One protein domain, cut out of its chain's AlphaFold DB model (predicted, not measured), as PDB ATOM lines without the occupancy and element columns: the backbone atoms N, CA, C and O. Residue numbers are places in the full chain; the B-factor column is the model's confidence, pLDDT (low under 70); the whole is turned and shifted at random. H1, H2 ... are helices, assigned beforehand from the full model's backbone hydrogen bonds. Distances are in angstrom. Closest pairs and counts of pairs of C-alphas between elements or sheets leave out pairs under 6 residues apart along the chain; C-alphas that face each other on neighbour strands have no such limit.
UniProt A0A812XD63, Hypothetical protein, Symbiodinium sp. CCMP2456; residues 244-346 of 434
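Overview. This is residues 244 to 346 of the 434 residues of the protein "Hypothetical protein" of Symbiodinium sp. CCMP2456 (UniProt A0A812XD63). A long helical hairpin of H1 and H2 makes one end of a flat, open model, and the chain winds on from it through the shorter H3 and a long link to the small H4 and then H5. Residues 244 to 251 of H1 and 334 to 346, most of them in H5, stick out free. The printed part has 103 residues with five named helices in the order H1, H2, H3, H4, H5 and no named strand, in the class all helix. It is loose, with a radius of gyration of the C-alphas of 17.0 A and spans of 48 by 44 by 21 A.

Arrangement. H1, residues 244 to 266, touches H2, residues 271 to 286, as a helical hairpin, opposite ways at a shallow tilt of 30 degrees; their closest C-alphas, of Tyr 257 and Ala 278, are 4.9 A apart. H3, residues 292 to 302, forms a helical hairpin with H2, opposite ways at a steep tilt of 42 degrees. H2 and H3 only just touch, with 3 pairs of C-alphas within 8 A, H2 by residues 280 to 284 alone; the closest, of Leu 284 and Gln 295, are 7.2 A apart. H4, residues 319 to 324, is apart from H5, residues 330 to 345, and each of the two is also apart from H1, H2 and H3. In the five helices every O i to N i+4 pair is within hydrogen-bond range.

Along the chain. H1 begins at C-alpha 244 (219.888, 190.512, 311.148) and is 32.4 A long. H2 is 22.5 A long, H3 15.1 A and H5 22.4 A, ending at C-alpha 345 (210.377, 176.100, 295.360).

Size, cuts and confidence. The two C-alphas farthest apart, of Glu 244 and Gln 320, are 51.6 A apart. The printed part has no cut; the link from H3 to H4, residues 303 to 318, is long. Mean pLDDT of the printed part is 77.4, with 30 residues under 70, among them 292 to 309.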
ATOM      1  N   GLU A 244     218.699 189.656 311.075       75.12
ATOM      2  CA  GLU A 244     219.888 190.512 311.148       75.12
ATOM      3  C   GLU A 244     221.113 189.795 310.580       75.12
ATOM      4  O   GLU A 244     221.911 190.411 309.874       75.12
ATOM      5  N   GLU A 245     221.204 188.480 310.785       75.94
ATOM      6  CA  GLU A 245     222.261 187.648 310.211       75.94
ATOM      7  C   GLU A 245     222.198 187.621 308.673       75.94
ATOM      8  O   GLU A 245     223.217 187.805 308.006       75.94
ATOM      9  N   GLU A 246     221.003 187.527 308.079       73.44
ATOM     10  CA  GLU A 246     220.839 187.579 306.619       73.44
ATOM     11  C   GLU A 246     221.239 188.946 306.023       73.44
ATOM     12  O   GLU A 246     221.847 189.022 304.950       73.44
ATOM     13  N   LYS A 247     220.946 190.050 306.727       75.94
ATOM     14  CA  LYS A 247     221.385 191.399 306.326       75.94
ATOM     15  C   LYS A 247     222.900 191.558 306.454       75.94
ATOM     16  O   LYS A 247     223.530 192.116 305.553       75.94
ATOM     17  N   ALA A 248     223.491 191.029 307.524       69.62
ATOM     18  CA  ALA A 248     224.935 191.021 307.717       69.62
ATOM     19  C   ALA A 248     225.648 190.200 306.628       69.62
ATOM     20  O   ALA A 248     226.679 190.628 306.113       69.62
ATOM     21  N   LEU A 249     225.077 189.069 306.203       71.75
ATOM     22  CA  LEU A 249     225.610 188.249 305.111       71.75
ATOM     23  C   LEU A 249     225.542 188.957 303.750       71.75
ATOM     24  O   LEU A 249     226.513 188.916 302.993       71.75
ATOM     25  N   LYS A 250     224.439 189.654 303.445       75.88
ATOM     26  CA  LYS A 250     224.324 190.474 302.222       75.88
ATOM     27  C   LYS A 250     225.363 191.598 302.198       75.88
ATOM     28  O   LYS A 250     225.992 191.814 301.165       75.88
ATOM     29  N   SER A 251     225.592 192.235 303.347       82.44
ATOM     30  CA  SER A 251     226.626 193.262 303.518       82.44
ATOM     31  C   SER A 251     228.046 192.705 303.340       82.44
ATOM     32  O   SER A 251     228.861 193.290 302.630       82.44
ATOM     33  N   ARG A 252     228.350 191.521 303.890       84.19
ATOM     34  CA  ARG A 252     229.665 190.872 303.717       84.19
ATOM     35  C   ARG A 252     229.971 190.546 302.254       84.19
ATOM     36  O   ARG A 252     231.089 190.778 301.805       84.19
ATOM     37  N   LYS A 253     228.979 190.055 301.506       82.44
ATOM     38  CA  LYS A 253     229.128 189.695 300.086       82.44
ATOM     39  C   LYS A 253     229.344 190.915 299.188       82.44
ATOM     40  O   LYS A 253     230.219 190.883 298.327       82.44
ATOM     41  N   SER A 254     228.596 192.002 299.399       85.62
ATOM     42  CA  SER A 254     228.822 193.244 298.645       85.62
ATOM     43  C   SER A 254     230.164 193.887 299.002       85.62
ATOM     44  O   SER A 254     230.875 194.357 298.117       85.62
ATOM     45  N   CYS A 255     230.557 193.849 300.278       92.00
ATOM     46  CA  CYS A 255     231.839 194.381 300.728       92.00
ATOM     47  C   CYS A 255     233.021 193.630 300.094       92.00
ATOM     48  O   CYS A 255     233.945 194.264 299.590       92.00
ATOM     49  N   ALA A 256     232.958 192.295 300.025       88.50
ATOM     50  CA  ALA A 256     233.975 191.483 299.358       88.50
ATOM     51  C   ALA A 256     234.082 191.779 297.852       88.50
ATOM     52  O   ALA A 256     235.191 191.919 297.341       88.50
ATOM     53  N   TYR A 257     232.949 191.950 297.160       94.06
ATOM     54  CA  TYR A 257     232.922 192.339 295.746       94.06
ATOM     55  C   TYR A 257     233.624 193.685 295.508       94.06
ATOM     56  O   TYR A 257     234.526 193.782 294.676       94.06
ATOM     57  N   HIS A 258     233.248 194.724 296.259       91.88
ATOM     58  CA  HIS A 258     233.831 196.056 296.088       91.88
ATOM     59  C   HIS A 258     235.300 196.110 296.511       91.88
ATOM     60  O   HIS A 258     236.087 196.801 295.866       91.88
ATOM     61  N   LYS A 259     235.684 195.357 297.549       95.00
ATOM     62  CA  LYS A 259     237.079 195.228 297.973       95.00
ATOM     63  C   LYS A 259     237.932 194.581 296.881       95.00
ATOM     64  O   LYS A 259     238.952 195.151 296.520       95.00
ATOM     65  N   ALA A 260     237.481 193.466 296.306       94.25
ATOM     66  CA  ALA A 260     238.195 192.782 295.229       94.25
ATOM     67  C   ALA A 260     238.332 193.652 293.968       94.25
ATOM     68  O   ALA A 260     239.399 193.689 293.363       94.25
ATOM     69  N   LYS A 261     237.277 194.399 293.604       96.62
ATOM     70  CA  LYS A 261     237.321 195.358 292.487       96.62
ATOM     71  C   LYS A 261     238.367 196.449 292.732       96.62
ATOM     72  O   LYS A 261     239.218 196.674 291.882       96.62
ATOM     73  N   ARG A 262     238.331 197.076 293.914       95.94
ATOM     74  CA  ARG A 262     239.248 198.162 294.291       95.94
ATOM     75  C   ARG A 262     240.699 197.691 294.373       95.94
ATOM     76  O   ARG A 262     241.589 198.399 293.924       95.94
ATOM     77  N   GLU A 263     240.943 196.504 294.928       95.75
ATOM     78  CA  GLU A 263     242.285 195.914 294.992       95.75
ATOM     79  C   GLU A 263     242.835 195.626 293.586       95.75
ATOM     80  O   GLU A 263     243.983 195.970 293.306       95.75
ATOM     81  N   ALA A 264     242.015 195.086 292.679       96.38
ATOM     82  CA  ALA A 264     242.415 194.849 291.292       96.38
ATOM     83  C   ALA A 264     242.699 196.154 290.522       96.38
ATOM     84  O   ALA A 264     243.716 196.246 289.836       96.38
ATOM     85  N   GLU A 265     241.865 197.184 290.689       96.81
ATOM     86  CA  GLU A 265     242.110 198.520 290.117       96.81
ATOM     87  C   GLU A 265     243.405 199.129 290.675       96.81
ATOM     88  O   GLU A 265     244.238 199.621 289.919       96.81
ATOM     89  N   SER A 266     243.643 199.015 291.988       95.44
ATOM     90  CA  SER A 266     244.879 199.507 292.618       95.44
ATOM     91  C   SER A 266     246.140 198.761 292.167       95.44
ATOM     92  O   SER A 266     247.239 199.303 292.248       95.44
ATOM     93  N   ALA A 267     245.987 197.534 291.661       97.31
ATOM     94  CA  ALA A 267     247.069 196.747 291.077       97.31
ATOM     95  C   ALA A 267     247.366 197.120 289.610       97.31
ATOM     96  O   ALA A 267     248.229 196.496 288.993       97.31
ATOM     97  N   GLY A 268     246.675 198.121 289.053       96.75
ATOM     98  CA  GLY A 268     246.863 198.588 287.678       96.75
ATOM     99  C   GLY A 268     246.150 197.741 286.623       96.75
ATOM    100  O   GLY A 268     246.512 197.814 285.451       96.75
ATOM    101  N   MET A 269     245.170 196.921 287.015       97.12
ATOM    102  CA  MET A 269     244.339 196.188 286.055       97.12
ATOM    103  C   MET A 269     243.311 197.114 285.409       97.12
ATOM    104  O   MET A 269     242.860 198.088 286.016       97.12
ATOM    105  N   THR A 270     242.892 196.774 284.191       96.94
ATOM    106  CA  THR A 270     241.822 197.515 283.515       96.94
ATOM    107  C   THR A 270     240.501 197.393 284.293       96.94
ATOM    108  O   THR A 270     240.269 196.387 284.978       96.94
ATOM    109  N   PRO A 271     239.590 198.380 284.196       93.75
ATOM    110  CA  PRO A 271     238.318 198.347 284.924       93.75
ATOM    111  C   PRO A 271     237.476 197.105 284.592       93.75
ATOM    112  O   PRO A 271     236.800 196.563 285.472       93.75
ATOM    113  N   ASP A 272     237.560 196.600 283.359       88.38
ATOM    114  CA  ASP A 272     236.877 195.374 282.938       88.38
ATOM    115  C   ASP A 272     237.491 194.109 283.553       88.38
ATOM    116  O   ASP A 272     236.769 193.191 283.958       88.38
ATOM    117  N   GLU A 273     238.817 194.033 283.676       90.56
ATOM    118  CA  GLU A 273     239.497 192.929 284.363       90.56
ATOM    119  C   GLU A 273     239.188 192.929 285.860       90.56
ATOM    120  O   GLU A 273     238.809 191.890 286.409       90.56
ATOM    121  N   ALA A 274     239.240 194.097 286.500       93.50
ATOM    122  CA  ALA A 274     238.875 194.261 287.900       93.50
ATOM    123  C   ALA A 274     237.411 193.878 288.169       93.50
ATOM    124  O   ALA A 274     237.103 193.202 289.156       93.50
ATOM    125  N   LEU A 275     236.497 194.236 287.259       90.31
ATOM    126  CA  LEU A 275     235.093 193.830 287.324       90.31
ATOM    127  C   LEU A 275     234.930 192.308 287.215       90.31
ATOM    128  O   LEU A 275     234.123 191.715 287.936       90.31
ATOM    129  N   ASN A 276     235.695 191.658 286.335       85.81
ATOM    130  CA  ASN A 276     235.673 190.204 286.184       85.81
ATOM    131  C   ASN A 276     236.206 189.488 287.434       85.81
ATOM    132  O   ASN A 276     235.609 188.503 287.869       85.81
ATOM    133  N   ILE A 277     237.263 190.013 288.059       88.75
ATOM    134  CA  ILE A 277     237.801 189.489 289.325       88.75
ATOM    135  C   ILE A 277     236.778 189.643 290.454       88.75
ATOM    136  O   ILE A 277     236.509 188.689 291.182       88.75
ATOM    137  N   ALA A 278     236.130 190.803 290.559       90.62
ATOM    138  CA  ALA A 278     235.087 191.032 291.553       90.62
ATOM    139  C   ALA A 278     233.902 190.062 291.386       90.62
ATOM    140  O   ALA A 278     233.409 189.499 292.368       90.62
ATOM    141  N   ARG A 279     233.478 189.795 290.141       87.81
ATOM    142  CA  ARG A 279     232.450 188.784 289.829       87.81
ATOM    143  C   ARG A 279     232.883 187.375 290.232       87.81
ATOM    144  O   ARG A 279     232.055 186.629 290.748       87.81
ATOM    145  N   ALA A 280     234.154 187.023 290.039       84.12
ATOM    146  CA  ALA A 280     234.693 185.729 290.449       84.12
ATOM    147  C   ALA A 280     234.672 185.537 291.966       84.12
ATOM    148  O   ALA A 280     234.201 184.509 292.446       84.12
ATOM    149  N   VAL A 281     235.087 186.555 292.720       87.38
ATOM    150  CA  VAL A 281     235.015 186.543 294.189       87.38
ATOM    151  C   VAL A 281     233.566 186.414 294.666       87.38
ATOM    152  O   VAL A 281     233.282 185.629 295.571       87.38
ATOM    153  N   LEU A 282     232.626 187.118 294.028       85.25
ATOM    154  CA  LEU A 282     231.204 187.013 294.363       85.25
ATOM    155  C   LEU A 282     230.638 185.612 294.078       85.25
ATOM    156  O   LEU A 282     229.884 185.092 294.898       85.25
ATOM    157  N   LEU A 283     231.021 185.002 292.950       78.00
ATOM    158  CA  LEU A 283     230.643 183.632 292.591       78.00
ATOM    159  C   LEU A 283     231.179 182.624 293.613       78.00
ATOM    160  O   LEU A 283     230.386 181.854 294.145       78.00
ATOM    161  N   LEU A 284     232.467 182.686 293.964       78.62
ATOM    162  CA  LEU A 284     233.082 181.801 294.965       78.62
ATOM    163  C   LEU A 284     232.411 181.916 296.345       78.62
ATOM    164  O   LEU A 284     232.177 180.914 297.014       78.62
ATOM    165  N   MET A 285     232.019 183.126 296.756       80.62
ATOM    166  CA  MET A 285     231.273 183.345 298.005       80.62
ATOM    167  C   MET A 285     229.804 182.900 297.947       80.62
ATOM    168  O   MET A 285     229.131 182.773 298.974       80.62
ATOM    169  N   TRP A 286     229.231 182.749 296.755       77.00
ATOM    170  CA  TRP A 286     227.866 182.239 296.594       77.00
ATOM    171  C   TRP A 286     227.823 180.720 296.585       77.00
ATOM    172  O   TRP A 286     226.794 180.141 296.934       77.00
ATOM    173  N   THR A 287     228.937 180.085 296.240       74.75
ATOM    174  CA  THR A 287     229.039 178.644 296.075       74.75
ATOM    175  C   THR A 287     229.680 177.930 297.262       74.75
ATOM    176  O   THR A 287     229.939 176.743 297.147       74.75
ATOM    177  N   GLU A 288     229.851 178.571 298.426       68.06
ATOM    178  CA  GLU A 288     230.487 177.983 299.630       68.06
ATOM    179  C   GLU A 288     229.912 176.616 300.080       68.06
ATOM    180  O   GLU A 288     230.585 175.877 300.791       68.06
ATOM    181  N   ASN A 289     228.707 176.236 299.633       69.44
ATOM    182  CA  ASN A 289     228.084 174.927 299.898       69.44
ATOM    183  C   ASN A 289     228.111 173.943 298.707       69.44
ATOM    184  O   ASN A 289     227.491 172.883 298.767       69.44
ATOM    185  N   ILE A 290     228.765 174.301 297.605       71.69
ATOM    186  CA  ILE A 290     228.853 173.524 296.365       71.69
ATOM    187  C   ILE A 290     230.274 172.970 296.244       71.69
ATOM    188  O   ILE A 290     231.236 173.675 296.533       71.69
ATOM    189  N   ASP A 291     230.400 171.712 295.822       77.19
ATOM    190  CA  ASP A 291     231.687 171.044 295.607       77.19
ATOM    191  C   ASP A 291     232.592 171.829 294.638       77.19
ATOM    192  O   ASP A 291     232.113 172.346 293.627       77.19
ATOM    193  N   LEU A 292     233.895 171.901 294.934       66.50
ATOM    194  CA  LEU A 292     234.887 172.726 294.231       66.50
ATOM    195  C   LEU A 292     234.908 172.448 292.718       66.50
ATOM    196  O   LEU A 292     235.018 173.379 291.923       66.50
ATOM    197  N   GLN A 293     234.730 171.185 292.323       68.31
ATOM    198  CA  GLN A 293     234.622 170.769 290.922       68.31
ATOM    199  C   GLN A 293     233.449 171.474 290.217       68.31
ATOM    200  O   GLN A 293     233.601 172.047 289.142       68.31
ATOM    201  N   MET A 294     232.285 171.505 290.867       69.44
ATOM    202  CA  MET A 294     231.073 172.122 290.334       69.44
ATOM    203  C   MET A 294     231.119 173.655 290.418       69.44
ATOM    204  O   MET A 294     230.512 174.330 289.588       69.44
ATOM    205  N   GLN A 295     231.886 174.220 291.359       67.00
ATOM    206  CA  GLN A 295     232.195 175.654 291.369       67.00
ATOM    207  C   GLN A 295     233.009 176.062 290.137       67.00
ATOM    208  O   GLN A 295     232.689 177.072 289.518       67.00
ATOM    209  N   ILE A 296     234.026 175.273 289.771       65.81
ATOM    210  CA  ILE A 296     234.873 175.517 288.594       65.81
ATOM    211  C   ILE A 296     234.045 175.383 287.311       65.81
ATOM    212  O   ILE A 296     234.068 176.285 286.478       65.81
ATOM    213  N   GLU A 297     233.228 174.334 287.191       67.19
ATOM    214  CA  GLU A 297     232.356 174.137 286.027       67.19
ATOM    215  C   GLU A 297     231.309 175.254 285.884       67.19
ATOM    216  O   GLU A 297     231.107 175.776 284.786       67.19
ATOM    217  N   MET A 298     230.675 175.689 286.981       65.50
ATOM    218  CA  MET A 298     229.799 176.865 286.947       65.50
ATOM    219  C   MET A 298     230.577 178.125 286.568       65.50
ATOM    220  O   MET A 298     230.097 178.926 285.771       65.50
ATOM    221  N   PHE A 299     231.771 178.327 287.117       64.19
ATOM    222  CA  PHE A 299     232.578 179.504 286.828       64.19
ATOM    223  C   PHE A 299     232.958 179.590 285.341       64.19
ATOM    224  O   PHE A 299     232.818 180.648 284.719       64.19
ATOM    225  N   GLU A 300     233.343 178.472 284.730       64.69
ATOM    226  CA  GLU A 300     233.612 178.374 283.292       64.69
ATOM    227  C   GLU A 300     232.345 178.574 282.444       64.69
ATOM    228  O   GLU A 300     232.380 179.265 281.423       64.69
ATOM    229  N   LEU A 301     231.199 178.048 282.894       64.50
ATOM    230  CA  LEU A 301     229.911 178.210 282.215       64.50
ATOM    231  C   LEU A 301     229.410 179.669 282.244       64.50
ATOM    232  O   LEU A 301     228.921 180.181 281.236       64.50
ATOM    233  N   PHE A 302     229.520 180.351 283.390       59.84
ATOM    234  CA  PHE A 302     228.968 181.697 283.605       59.84
ATOM    235  C   PHE A 302     229.903 182.827 283.176       59.84
ATOM    236  O   PHE A 302     229.421 183.899 282.805       59.84
ATOM    237  N   SER A 303     231.219 182.607 283.175       60.59
ATOM    238  CA  SER A 303     232.174 183.595 282.658       60.59
ATOM    239  C   SER A 303     232.081 183.771 281.137       60.59
ATOM    240  O   SER A 303     232.639 184.727 280.601       60.59
ATOM    241  N   GLY A 304     231.372 182.878 280.429       54.03
ATOM    242  CA  GLY A 304     231.243 182.918 278.968       54.03
ATOM    243  C   GLY A 304     232.563 182.646 278.241       54.03
ATOM    244  O   GLY A 304     232.657 182.867 277.034       54.03
ATOM    245  N   ARG A 305     233.580 182.173 278.971       55.97
ATOM    246  CA  ARG A 305     234.931 181.885 278.485       55.97
ATOM    247  C   ARG A 305     235.179 180.379 278.444       55.97
ATOM    248  O   ARG A 305     236.200 179.910 278.927       55.97
ATOM    249  N   TYR A 306     234.258 179.612 277.861       61.88
ATOM    250  CA  TYR A 306     234.516 178.197 277.596       61.88
ATOM    251  C   TYR A 306     235.429 178.076 276.367       61.88
ATOM    252  O   TYR A 306     234.991 177.787 275.253       61.88
ATOM    253  N   THR A 307     236.704 178.407 276.547       59.12
ATOM    254  CA  THR A 307     237.770 178.056 275.607       59.12
ATOM    255  C   THR A 307     238.234 176.652 275.940       59.12
ATOM    256  O   THR A 307     238.519 176.377 277.104       59.12
ATOM    257  N   ASP A 308     238.284 175.748 274.962       61.09
ATOM    258  CA  ASP A 308     238.836 174.421 275.243       61.09
ATOM    259  C   ASP A 308     240.356 174.465 275.455       61.09
ATOM    260  O   ASP A 308     240.971 175.529 275.369       61.09
ATOM    261  N   ALA A 309     240.972 173.318 275.748       65.00
ATOM    262  CA  ALA A 309     242.418 173.219 275.958       65.00
ATOM    263  C   ALA A 309     243.264 173.741 274.773       65.00
ATOM    264  O   ALA A 309     244.439 174.041 274.952       65.00
ATOM    265  N   MET A 310     242.674 173.871 273.582       70.19
ATOM    266  CA  MET A 310     243.262 174.455 272.375       70.19
ATOM    267  C   MET A 310     242.914 175.944 272.183       70.19
ATOM    268  O   MET A 310     243.204 176.511 271.134       70.19
ATOM    269  N   GLY A 311     242.281 176.601 273.159       72.19
ATOM    270  CA  GLY A 311     241.984 178.037 273.133       72.19
ATOM    271  C   GLY A 311     240.781 178.437 272.271       72.19
ATOM    272  O   GLY A 311     240.467 179.623 272.159       72.19
ATOM    273  N   VAL A 312     240.065 177.481 271.672       66.00
ATOM    274  CA  VAL A 312     238.925 177.776 270.792       66.00
ATOM    275  C   VAL A 312     237.677 178.042 271.629       66.00
ATOM    276  O   VAL A 312     237.272 177.192 272.426       66.00
ATOM    277  N   ARG A 313     237.033 179.205 271.433       61.72
ATOM    278  CA  ARG A 313     235.755 179.538 272.085       61.72
ATOM    279  C   ARG A 313     234.675 178.566 271.618       61.72
ATOM    280  O   ARG A 313     234.124 178.697 270.525       61.72
ATOM    281  N   LYS A 314     234.323 177.613 272.470       58.59
ATOM    282  CA  LYS A 314     233.107 176.824 272.296       58.59
ATOM    283  C   LYS A 314     231.920 177.763 272.540       58.59
ATOM    284  O   LYS A 314     232.038 178.713 273.303       58.59
ATOM    285  N   PHE A 315     230.807 177.546 271.838       58.03
ATOM    286  CA  PHE A 315     229.603 178.408 271.773       58.03
ATOM    287  C   PHE A 315     229.588 179.565 270.761       58.03
ATOM    288  O   PHE A 315     228.553 180.223 270.641       58.03
ATOM    289  N   VAL A 316     230.644 179.784 269.975       55.53
ATOM    290  CA  VAL A 316     230.602 180.742 268.857       55.53
ATOM    291  C   VAL A 316     230.457 179.963 267.552       55.53
ATOM    292  O   VAL A 316     231.400 179.331 267.091       55.53
ATOM    293  N   GLY A 317     229.258 179.942 266.969       59.16
ATOM    294  CA  GLY A 317     229.036 179.240 265.705       59.16
ATOM    295  C   GLY A 317     227.576 179.153 265.269       59.16
ATOM    296  O   GLY A 317     226.646 179.354 266.051       59.16
ATOM    297  N   ASN A 318     227.373 178.836 263.989       75.19
ATOM    298  CA  ASN A 318     226.056 178.560 263.420       75.19
ATOM    299  C   ASN A 318     225.418 177.328 264.106       75.19
ATOM    300  O   ASN A 318     226.113 176.450 264.616       75.19
ATOM    301  N   LYS A 319     224.084 177.223 264.085       74.06
ATOM    302  CA  LYS A 319     223.284 176.159 264.722       74.06
ATOM    303  C   LYS A 319     223.755 174.740 264.376       74.06
ATOM    304  O   LYS A 319     223.525 173.827 265.162       74.06
ATOM    305  N   GLN A 320     224.381 174.555 263.214       79.25
ATOM    306  CA  GLN A 320     224.947 173.277 262.788       79.25
ATOM    307  C   GLN A 320     226.235 172.933 263.555       79.25
ATOM    308  O   GLN A 320     226.290 171.877 264.169       79.25
ATOM    309  N   ALA A 321     227.180 173.871 263.670       75.06
ATOM    310  CA  ALA A 321     228.413 173.686 264.442       75.06
ATOM    311  C   ALA A 321     228.134 173.415 265.933       75.06
ATOM    312  O   ALA A 321     228.793 172.593 266.560       75.06
ATOM    313  N   LEU A 322     227.097 174.051 266.493       69.44
ATOM    314  CA  LEU A 322     226.626 173.762 267.852       69.44
ATOM    315  C   LEU A 322     226.115 172.322 268.002       69.44
ATOM    316  O   LEU A 322     226.416 171.679 269.003       69.44
ATOM    317  N   LYS A 323     225.386 171.795 267.009       73.25
ATOM    318  CA  LYS A 323     224.948 170.389 267.018       73.25
ATOM    319  C   LYS A 323     226.129 169.430 266.917       73.25
ATOM    320  O   LYS A 323     226.162 168.458 267.662       73.25
ATOM    321  N   ASP A 324     227.081 169.728 266.038       74.81
ATOM    322  CA  ASP A 324     228.232 168.859 265.783       74.81
ATOM    323  C   ASP A 324     229.205 168.849 266.975       74.81
ATOM    324  O   ASP A 324     229.812 167.826 267.273       74.81
ATOM    325  N   SER A 325     229.282 169.953 267.728       75.81
ATOM    326  CA  SER A 325     230.102 170.042 268.942       75.81
ATOM    327  C   SER A 325     229.603 169.178 270.110       75.81
ATOM    328  O   SER A 325     230.346 168.961 271.064       75.81
ATOM    329  N   GLY A 326     228.347 168.707 270.075       64.81
ATOM    330  CA  GLY A 326     227.732 167.969 271.186       64.81
ATOM    331  C   GLY A 326     227.454 168.819 272.434       64.81
ATOM    332  O   GLY A 326     227.088 168.282 273.477       64.81
ATOM    333  N   ILE A 327     227.615 170.140 272.342       67.69
ATOM    334  CA  ILE A 327     227.481 171.061 273.469       67.69
ATOM    335  C   ILE A 327     226.034 171.551 273.571       67.69
ATOM    336  O   ILE A 327     225.422 171.987 272.592       67.69
ATOM    337  N   TYR A 328     225.468 171.492 274.775       75.25
ATOM    338  CA  TYR A 328     224.082 171.884 275.013       75.25
ATOM    339  C   TYR A 328     223.859 173.385 274.778       75.25
ATOM    340  O   TYR A 328     224.591 174.228 275.286       75.25
ATOM    341  N   ALA A 329     222.806 173.747 274.043       76.00
ATOM    342  CA  ALA A 329     222.470 175.147 273.789       76.00
ATOM    343  C   ALA A 329     222.132 175.908 275.088       76.00
ATOM    344  O   ALA A 329     221.553 175.341 276.011       76.00
ATOM    345  N   LYS A 330     222.364 177.228 275.124       73.62
ATOM    346  CA  LYS A 330     222.000 178.098 276.266       73.62
ATOM    347  C   LYS A 330     220.551 177.907 276.742       73.62
ATOM    348  O   LYS A 330     220.294 177.911 277.940       73.62
ATOM    349  N   ALA A 331     219.619 177.693 275.813       71.12
ATOM    350  CA  ALA A 331     218.216 177.430 276.135       71.12
ATOM    351  C   ALA A 331     218.020 176.142 276.959       71.12
ATOM    352  O   ALA A 331     217.150 176.097 277.821       71.12
ATOM    353  N   PHE A 332     218.840 175.112 276.730       75.94
ATOM    354  CA  PHE A 332     218.829 173.894 277.539       75.94
ATOM    355  C   PHE A 332     219.312 174.180 278.961       75.94
ATOM    356  O   PHE A 332     218.624 173.815 279.906       75.94
ATOM    357  N   ALA A 333     220.427 174.899 279.123       75.69
ATOM    358  CA  ALA A 333     220.927 175.281 280.446       75.69
ATOM    359  C   ALA A 333     219.909 176.137 281.223       75.69
ATOM    360  O   ALA A 333     219.665 175.891 282.400       75.69
ATOM    361  N   GLN A 334     219.250 177.089 280.551       77.06
ATOM    362  CA  GLN A 334     218.154 177.871 281.137       77.06
ATOM    363  C   GLN A 334     216.976 176.987 281.562       77.06
ATOM    364  O   GLN A 334     216.391 177.219 282.615       77.06
ATOM    365  N   HIS A 335     216.637 175.967 280.772       78.94
ATOM    366  CA  HIS A 335     215.567 175.038 281.119       78.94
ATOM    367  C   HIS A 335     215.935 174.146 282.311       78.94
ATOM    368  O   HIS A 335     215.115 173.968 283.204       78.94
ATOM    369  N   VAL A 336     217.168 173.638 282.367       75.06
ATOM    370  CA  VAL A 336     217.676 172.876 283.519       75.06
ATOM    371  C   VAL A 336     217.664 173.734 284.784       75.06
ATOM    372  O   VAL A 336     217.218 173.265 285.826       75.06
ATOM    373  N   LEU A 337     218.082 175.001 284.687       80.44
ATOM    374  CA  LEU A 337     218.051 175.935 285.813       80.44
ATOM    375  C   LEU A 337     216.617 176.222 286.278       80.44
ATOM    376  O   LEU A 337     216.347 176.169 287.470       80.44
ATOM    377  N   SER A 338     215.682 176.431 285.346       85.31
ATOM    378  CA  SER A 338     214.259 176.588 285.671       85.31
ATOM    379  C   SER A 338     213.698 175.356 286.381       85.31
ATOM    380  O   SER A 338     213.004 175.502 287.377       85.31
ATOM    381  N   LEU A 339     214.018 174.146 285.909       77.56
ATOM    382  CA  LEU A 339     213.581 172.902 286.553       77.56
ATOM    383  C   LEU A 339     214.149 172.752 287.969       77.56
ATOM    384  O   LEU A 339     213.471 172.211 288.841       77.56
ATOM    385  N   TRP A 340     215.380 173.214 288.188       78.81
ATOM    386  CA  TRP A 340     216.016 173.234 289.502       78.81
ATOM    387  C   TRP A 340     215.358 174.243 290.447       78.81
ATOM    388  O   TRP A 340     215.078 173.911 291.598       78.81
ATOM    389  N   ASP A 341     215.077 175.456 289.972       81.44
ATOM    390  CA  ASP A 341     214.390 176.478 290.761       81.44
ATOM    391  C   ASP A 341     212.962 176.031 291.116       81.44
ATOM    392  O   ASP A 341     212.583 176.096 292.288       81.44
ATOM    393  N   ASP A 342     212.227 175.453 290.158       83.38
ATOM    394  CA  ASP A 342     210.911 174.841 290.383       83.38
ATOM    395  C   ASP A 342     210.979 173.728 291.447       83.38
ATOM    396  O   ASP A 342     210.103 173.610 292.308       83.38
ATOM    397  N   GLU A 343     212.023 172.891 291.410       76.31
ATOM    398  CA  GLU A 343     212.237 171.832 292.401       76.31
ATOM    399  C   GLU A 343     212.542 172.401 293.791       76.31
ATOM    400  O   GLU A 343     212.037 171.883 294.788       76.31
ATOM    401  N   ARG A 344     213.324 173.480 293.861       78.62
ATOM    402  CA  ARG A 344     213.686 174.147 295.115       78.62
ATOM    403  C   ARG A 344     212.503 174.893 295.739       78.62
ATOM    404  O   ARG A 344     212.413 174.973 296.963       78.62
ATOM    405  N   GLU A 345     211.611 175.442 294.918       85.56
ATOM    406  CA  GLU A 345     210.377 176.100 295.360       85.56
ATOM    407  C   GLU A 345     209.264 175.103 295.714       85.56
ATOM    408  O   GLU A 345     208.367 175.414 296.509       85.56
ATOM    409  N   SER A 346     209.320 173.886 295.170       82.69
ATOM    410  CA  SER A 346     208.364 172.839 295.500       82.69
ATOM    411  C   SER A 346     208.448 172.461 296.980       82.69
ATOM    412  O   SER A 346     209.468 171.999 297.488       82.69
TER     413      SER A 346